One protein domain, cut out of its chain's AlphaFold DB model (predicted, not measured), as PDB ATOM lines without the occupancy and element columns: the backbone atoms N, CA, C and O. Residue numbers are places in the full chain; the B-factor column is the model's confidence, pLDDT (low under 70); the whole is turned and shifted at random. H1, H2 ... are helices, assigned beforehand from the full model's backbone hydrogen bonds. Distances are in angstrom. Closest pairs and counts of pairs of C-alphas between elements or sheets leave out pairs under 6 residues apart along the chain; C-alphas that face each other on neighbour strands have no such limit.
ATOM      1  N   TYR A  98     -14.877  36.065  -6.996       76.75
ATOM      2  CA  TYR A  98     -15.618  35.080  -6.194       76.75
ATOM      3  C   TYR A  98     -16.824  35.678  -5.451       76.75
ATOM      4  O   TYR A  98     -17.748  34.955  -5.090       76.75
ATOM      5  N   LYS A  99     -16.844  37.000  -5.215       68.69
ATOM      6  CA  LYS A  99     -17.997  37.666  -4.593       68.69
ATOM      7  C   LYS A  99     -19.221  37.637  -5.510       68.69
ATOM      8  O   LYS A  99     -20.327  37.504  -5.006       68.69
ATOM      9  N   TYR A 100     -19.034  37.721  -6.827       72.94
ATOM     10  CA  TYR A 100     -20.129  37.583  -7.791       72.94
ATOM     11  C   TYR A 100     -20.722  36.175  -7.755       72.94
ATOM     12  O   TYR A 100     -21.940  36.035  -7.737       72.94
ATOM     13  N   LEU A 101     -19.866  35.150  -7.653       72.25
ATOM     14  CA  LEU A 101     -20.303  33.761  -7.509       72.25
ATOM     15  C   LEU A 101     -21.109  33.556  -6.220       72.25
ATOM     16  O   LEU A 101     -22.189  32.978  -6.256       72.25
ATOM     17  N   PHE A 102     -20.626  34.094  -5.096       78.38
ATOM     18  CA  PHE A 102     -21.357  34.054  -3.830       78.38
ATOM     19  C   PHE A 102     -22.759  34.671  -3.951       78.38
ATOM     20  O   PHE A 102     -23.739  34.038  -3.564       78.38
ATOM     21  N   TRP A 103     -22.871  35.881  -4.513       78.12
ATOM     22  CA  TRP A 103     -24.166  36.555  -4.667       78.12
ATOM     23  C   TRP A 103     -25.101  35.826  -5.633       78.12
ATOM     24  O   TRP A 103     -26.300  35.763  -5.378       78.12
ATOM     25  N   PHE A 104     -24.560  35.241  -6.703       79.00
ATOM     26  CA  PHE A 104     -25.324  34.398  -7.618       79.00
ATOM     27  C   PHE A 104     -25.919  33.180  -6.898       79.00
ATOM     28  O   PHE A 104     -27.131  32.983  -6.937       79.00
ATOM     29  N   CYS A 105     -25.098  32.408  -6.176       77.38
ATOM     30  CA  CYS A 105     -25.567  31.245  -5.418       77.38
ATOM     31  C   CYS A 105     -26.579  31.633  -4.331       77.38
ATOM     32  O   CYS A 105     -27.568  30.929  -4.136       77.38
ATOM     33  N   PHE A 106     -26.355  32.758  -3.647       82.00
ATOM     34  CA  PHE A 106     -27.287  33.275  -2.649       82.00
ATOM     35  C   PHE A 106     -28.648  33.606  -3.270       82.00
ATOM     36  O   PHE A 106     -29.673  33.118  -2.796       82.00
ATOM     37  N   ASP A 107     -28.677  34.387  -4.354       83.75
ATOM     38  CA  ASP A 107     -29.935  34.726  -5.020       83.75
ATOM     39  C   ASP A 107     -30.646  33.488  -5.583       83.75
ATOM     40  O   ASP A 107     -31.872  33.405  -5.494       83.75
ATOM     41  N   LEU A 108     -29.896  32.526  -6.128       83.69
ATOM     42  CA  LEU A 108     -30.442  31.260  -6.616       83.69
ATOM     43  C   LEU A 108     -31.084  30.458  -5.477       83.69
ATOM     44  O   LEU A 108     -32.200  29.962  -5.630       83.69
ATOM     45  N   GLY A 109     -30.431  30.397  -4.314       82.94
ATOM     46  CA  GLY A 109     -30.980  29.785  -3.104       82.94
ATOM     47  C   GLY A 109     -32.302  30.428  -2.677       82.94
ATOM     48  O   GLY A 109     -33.274  29.718  -2.435       82.94
ATOM     49  N   VAL A 110     -32.372  31.765  -2.680       82.75
ATOM     50  CA  VAL A 110     -33.593  32.525  -2.352       82.75
ATOM     51  C   VAL A 110     -34.724  32.278  -3.361       82.75
ATOM     52  O   VAL A 110     -35.898  32.237  -2.988       82.75
ATOM     53  N   VAL A 111     -34.408  32.137  -4.651       85.38
ATOM     54  CA  VAL A 111     -35.410  31.812  -5.681       85.38
ATOM     55  C   VAL A 111     -35.911  30.375  -5.518       85.38
ATOM     56  O   VAL A 111     -37.118  30.148  -5.581       85.38
ATOM     57  N   ASN A 112     -35.018  29.419  -5.266       85.50
ATOM     58  CA  ASN A 112     -35.385  28.015  -5.088       85.50
ATOM     59  C   ASN A 112     -36.228  27.801  -3.830       85.50
ATOM     60  O   ASN A 112     -37.249  27.122  -3.890       85.50
ATOM     61  N   SER A 113     -35.876  28.443  -2.715       83.62
ATOM     62  CA  SER A 113     -36.659  28.361  -1.481       83.62
ATOM     63  C   SER A 113     -38.059  28.969  -1.639       83.62
ATOM     64  O   SER A 113     -39.033  28.426  -1.115       83.62
ATOM     65  N   LEU A 114     -38.199  30.043  -2.429       84.12
ATOM     66  CA  LEU A 114     -39.504  30.576  -2.827       84.12
ATOM     67  C   LEU A 114     -40.311  29.555  -3.639       84.12
ATOM     68  O   LEU A 114     -41.504  29.407  -3.385       84.12
ATOM     69  N   ILE A 115     -39.689  28.873  -4.606       83.81
ATOM     70  CA  ILE A 115     -40.361  27.842  -5.411       83.81
ATOM     71  C   ILE A 115     -40.843  26.707  -4.501       83.81
ATOM     72  O   ILE A 115     -42.027  26.386  -4.528       83.81
ATOM     73  N   CYS A 116     -39.986  26.176  -3.624       85.19
ATOM     74  CA  CYS A 116     -40.370  25.139  -2.659       85.19
ATOM     75  C   CYS A 116     -41.550  25.575  -1.776       85.19
ATOM     76  O   CYS A 116     -42.501  24.821  -1.588       85.19
ATOM     77  N   MET A 117     -41.536  26.814  -1.278       80.69
ATOM     78  CA  MET A 117     -42.639  27.352  -0.479       80.69
ATOM     79  C   MET A 117     -43.928  27.521  -1.303       80.69
ATOM     80  O   MET A 117     -45.014  27.306  -0.777       80.69
ATOM     81  N   GLN A 118     -43.834  27.903  -2.580       82.25
ATOM     82  CA  GLN A 118     -44.992  28.031  -3.473       82.25
ATOM     83  C   GLN A 118     -45.617  26.685  -3.862       82.25
ATOM     84  O   GLN A 118     -46.806  26.661  -4.184       82.25
ATOM     85  N   GLU A 119     -44.828  25.612  -3.869       82.44
ATOM     86  CA  GLU A 119     -45.292  24.244  -4.135       82.44
ATOM     87  C   GLU A 119     -45.763  23.525  -2.857       82.44
ATOM     88  O   GLU A 119     -46.530  22.567  -2.927       82.44
ATOM     89  N   SER A 120     -45.367  24.006  -1.674       79.19
ATOM     90  CA  SER A 120     -45.842  23.482  -0.392       79.19
ATOM     91  C   SER A 120     -47.324  23.794  -0.156       79.19
ATOM     92  O   SER A 120     -47.771  24.941  -0.244       79.19
ATOM     93  N   LEU A 121     -48.088  22.769   0.237       71.56
ATOM     94  CA  LEU A 121     -49.510  22.889   0.583       71.56
ATOM     95  C   LEU A 121     -49.749  23.759   1.829       71.56
ATOM     96  O   LEU A 121     -50.816  24.358   1.962       71.56
ATOM     97  N   ASN A 122     -48.744  23.878   2.701       72.25
ATOM     98  CA  ASN A 122     -48.848  24.530   4.011       72.25
ATOM     99  C   ASN A 122     -48.625  26.052   3.961       72.25
ATOM    100  O   ASN A 122     -48.798  26.743   4.962       72.25
ATOM    101  N   HIS A 123     -48.246  26.598   2.802       68.38
ATOM    102  CA  HIS A 123     -47.902  28.018   2.647       68.38
ATOM    103  C   HIS A 123     -48.788  28.755   1.636       68.38
ATOM    104  O   HIS A 123     -48.394  29.776   1.059       68.38
ATOM    105  N   LYS A 124     -50.017  28.267   1.453       71.25
ATOM    106  CA  LYS A 124     -51.042  28.927   0.643       71.25
ATOM    107  C   LYS A 124     -51.482  30.235   1.299       71.25
ATOM    108  O   LYS A 124     -51.842  30.272   2.471       71.25
ATOM    109  N   LEU A 125     -51.474  31.322   0.531       74.88
ATOM    110  CA  LEU A 125     -52.011  32.606   0.974       74.88
ATOM    111  C   LEU A 125     -53.394  32.815   0.375       74.88
ATOM    112  O   LEU A 125     -53.618  32.515  -0.794       74.88
ATOM    113  N   LEU A 126     -54.302  33.389   1.155       79.69
ATOM    114  CA  LEU A 126     -55.632  33.761   0.687       79.69
ATOM    115  C   LEU A 126     -55.701  35.269   0.432       79.69
ATOM    116  O   LEU A 126     -55.134  36.079   1.169       79.69
ATOM    117  N   THR A 127     -56.392  35.662  -0.633       80.81
ATOM    118  CA  THR A 127     -56.795  37.055  -0.853       80.81
ATOM    119  C   THR A 127     -57.914  37.448   0.113       80.81
ATOM    120  O   THR A 127     -58.564  36.598   0.721       80.81
ATOM    121  N   LYS A 128     -58.227  38.751   0.188       79.62
ATOM    122  CA  LYS A 128     -59.420  39.250   0.905       79.62
ATOM    123  C   LYS A 128     -60.721  38.582   0.429       79.62
ATOM    124  O   LYS A 128     -61.651  38.420   1.202       79.62
ATOM    125  N   THR A 129     -60.756  38.154  -0.832       84.56
ATOM    126  CA  THR A 129     -61.864  37.425  -1.469       84.56
ATOM    127  C   THR A 129     -61.787  35.901  -1.294       84.56
ATOM    128  O   THR A 129     -62.478  35.179  -2.006       84.56
ATOM    129  N   ARG A 130     -60.940  35.399  -0.379       81.00
ATOM    130  CA  ARG A 130     -60.691  33.967  -0.103       81.00
ATOM    131  C   ARG A 130     -60.216  33.139  -1.304       81.00
ATOM    132  O   ARG A 130     -60.349  31.921  -1.303       81.00
ATOM    133  N   LYS A 131     -59.618  33.769  -2.317       83.50
ATOM    134  CA  LYS A 131     -58.972  33.050  -3.423       83.50
ATOM    135  C   LYS A 131     -57.525  32.744  -3.069       83.50
ATOM    136  O   LYS A 131     -56.824  33.609  -2.541       83.50
ATOM    137  N   GLU A 132     -57.075  31.535  -3.379       82.69
ATOM    138  CA  GLU A 132     -55.671  31.160  -3.217       82.69
ATOM    139  C   GLU A 132     -54.783  32.019  -4.129       82.69
ATOM    140  O   GLU A 132     -55.056  32.191  -5.320       82.69
ATOM    141  N   ARG A 133     -53.706  32.569  -3.565       84.88
ATOM    142  CA  ARG A 133     -52.643  33.257  -4.299       84.88
ATOM    143  C   ARG A 133     -51.274  32.752  -3.862       84.88
ATOM    144  O   ARG A 133     -51.040  32.478  -2.685       84.88
ATOM    145  N   LYS A 134     -50.334  32.711  -4.807       83.56
ATOM    146  CA  LYS A 134     -48.918  32.456  -4.516       83.56
ATOM    147  C   LYS A 134     -48.262  33.729  -3.962       83.56
ATOM    148  O   LYS A 134     -48.576  34.838  -4.403       83.56
ATOM    149  N   ARG A 135     -47.348  33.579  -2.997       85.12
ATOM    150  CA  ARG A 135     -46.543  34.697  -2.473       85.12
ATOM    151  C   ARG A 135     -45.626  35.232  -3.572       85.12
ATOM    152  O   ARG A 135     -45.016  34.450  -4.301       85.12
ATOM    153  N   THR A 136     -45.509  36.550  -3.682       89.62
ATOM    154  CA  THR A 136     -44.595  37.186  -4.643       89.62
ATOM    155  C   THR A 136     -43.145  37.138  -4.154       89.62
ATOM    156  O   THR A 136     -42.880  37.025  -2.954       89.62
ATOM    157  N   GLN A 137     -42.179  37.273  -5.069       89.62
ATOM    158  CA  GLN A 137     -40.756  37.261  -4.710       89.62
ATOM    159  C   GLN A 137     -40.373  38.418  -3.777       89.62
ATOM    160  O   GLN A 137     -39.585  38.224  -2.855       89.62
ATOM    161  N   LEU A 138     -40.969  39.598  -3.966       90.25
ATOM    162  CA  LEU A 138     -40.753  40.749  -3.090       90.25
ATOM    163  C   LEU A 138     -41.247  40.488  -1.662       90.25
ATOM    164  O   LEU A 138     -40.518  40.740  -0.706       90.25
ATOM    165  N   GLU A 139     -42.478  39.988  -1.513       87.50
ATOM    166  CA  GLU A 139     -43.050  39.645  -0.203       87.50
ATOM    167  C   GLU A 139     -42.198  38.586   0.504       87.50
ATOM    168  O   GLU A 139     -41.913  38.718   1.693       87.50
ATOM    169  N   TYR A 140     -41.749  37.567  -0.235       88.06
ATOM    170  CA  TYR A 140     -40.880  36.525   0.299       88.06
ATOM    171  C   TYR A 140     -39.532  37.073   0.763       88.06
ATOM    172  O   TYR A 140     -39.144  36.848   1.905       88.06
ATOM    173  N   ARG A 141     -38.845  37.858  -0.077       88.69
ATOM    174  CA  ARG A 141     -37.550  38.459   0.271       88.69
ATOM    175  C   ARG A 141     -37.654  39.407   1.466       88.69
ATOM    176  O   ARG A 141     -36.750  39.410   2.294       88.69
ATOM    177  N   LYS A 142     -38.739  40.181   1.594       86.75
ATOM    178  CA  LYS A 142     -38.983  41.038   2.772       86.75
ATOM    179  C   LYS A 142     -39.105  40.214   4.053       86.75
ATOM    180  O   LYS A 142     -38.413  40.518   5.020       86.75
ATOM    181  N   ALA A 143     -39.931  39.168   4.037       82.06
ATOM    182  CA  ALA A 143     -40.105  38.279   5.185       82.06
ATOM    183  C   ALA A 143     -38.797  37.556   5.541       82.06
ATOM    184  O   ALA A 143     -38.390  37.560   6.699       82.06
ATOM    185  N   LEU A 144     -38.092  37.027   4.537       83.69
ATOM    186  CA  LEU A 144     -36.793  36.386   4.715       83.69
ATOM    187  C   LEU A 144     -35.772  37.355   5.321       83.69
ATOM    188  O   LEU A 144     -35.070  37.002   6.256       83.69
ATOM    189  N   THR A 145     -35.721  38.597   4.837       83.25
ATOM    190  CA  THR A 145     -34.806  39.616   5.373       83.25
ATOM    191  C   THR A 145     -35.119  39.926   6.835       83.25
ATOM    192  O   THR A 145     -34.204  39.994   7.647       83.25
ATOM    193  N   GLN A 146     -36.397  40.073   7.193       78.06
ATOM    194  CA  GLN A 146     -36.808  40.284   8.586       78.06
ATOM    195  C   GLN A 146     -36.407  39.102   9.480       78.06
ATOM    196  O   GLN A 146     -35.881  39.324  10.566       78.06
ATOM    197  N   GLN A 147     -36.588  37.868   9.005       80.06
ATOM    198  CA  GLN A 147     -36.191  36.655   9.730       80.06
ATOM    199  C   GLN A 147     -34.670  36.537   9.880       80.06
ATOM    200  O   GLN A 147     -34.189  36.219  10.962       80.06
ATOM    201  N   MET A 148     -33.907  36.841   8.827       77.56
ATOM    202  CA  MET A 148     -32.442  36.799   8.851       77.56
ATOM    203  C   MET A 148     -31.830  37.890   9.735       77.56
ATOM    204  O   MET A 148     -30.781  37.670  10.332       77.56
ATOM    205  N   ILE A 149     -32.456  39.069   9.808       79.50
ATOM    206  CA  ILE A 149     -32.054  40.121  10.750       79.50
ATOM    207  C   ILE A 149     -32.404  39.690  12.179       79.50
ATOM    208  O   ILE A 149     -31.594  39.876  13.087       79.50
ATOM    209  N   GLY A 150     -33.586  39.100  12.384       77.25
ATOM    210  CA  GLY A 150     -34.039  38.615  13.685       77.25
ATOM    211  C   GLY A 150     -33.909  39.690  14.769       77.25
ATOM    212  O   GLY A 150     -34.382  40.814  14.605       77.25
TER     213      GLY A 150
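AT A GLANCE: This is residues 98 to 150 of the 377 residues of the protein "DDE_Tnp_1_7 domain-containing protein" of Mytilus coruscus (UniProt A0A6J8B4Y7). From Tyr 98, look for one long helix, H1, then a loop that reaches past its end and folds back, then a shorter helix, H2, whose residues 137 to 141 pack on H1 before it slants steeply away. Residues 98 to 106 and 145 to 150 stick out. The printed part has 53 residues with two named helices, H1 then H2, and no named strand: all helix, loose, radius of gyration of the C-alphas 13.3 A, spans 46 by 23 by 16 A.

IN THESE COORDINATES: Find C-alpha 98 at (-15.618, 35.080, -6.194); from there H1, residues 98 to 119, runs 31.7 A. H2, residues 137 to 149, runs 18.0 A to C-alpha 149 at (-32.054, 40.121, 10.750).

HOW THE PARTS SIT: Residues 110 to 114 of H1 touch H2; the closest C-alphas, Leu 114 and Tyr 140, are 6.9 A apart. The helices run opposite ways at a steep tilt of 68 degrees, only just short of about perpendicular. In both, every O i to N i+4 pair is within hydrogen-bond range.

THE WHOLE: The farthest C-alphas, Tyr 98 and Thr 129, are 46.5 A apart. In the long link, residues 125 to 126 pair antiparallel with 132 to 133. The printed part has no cut; pLDDT is under 70 at Lys 99 and His 123.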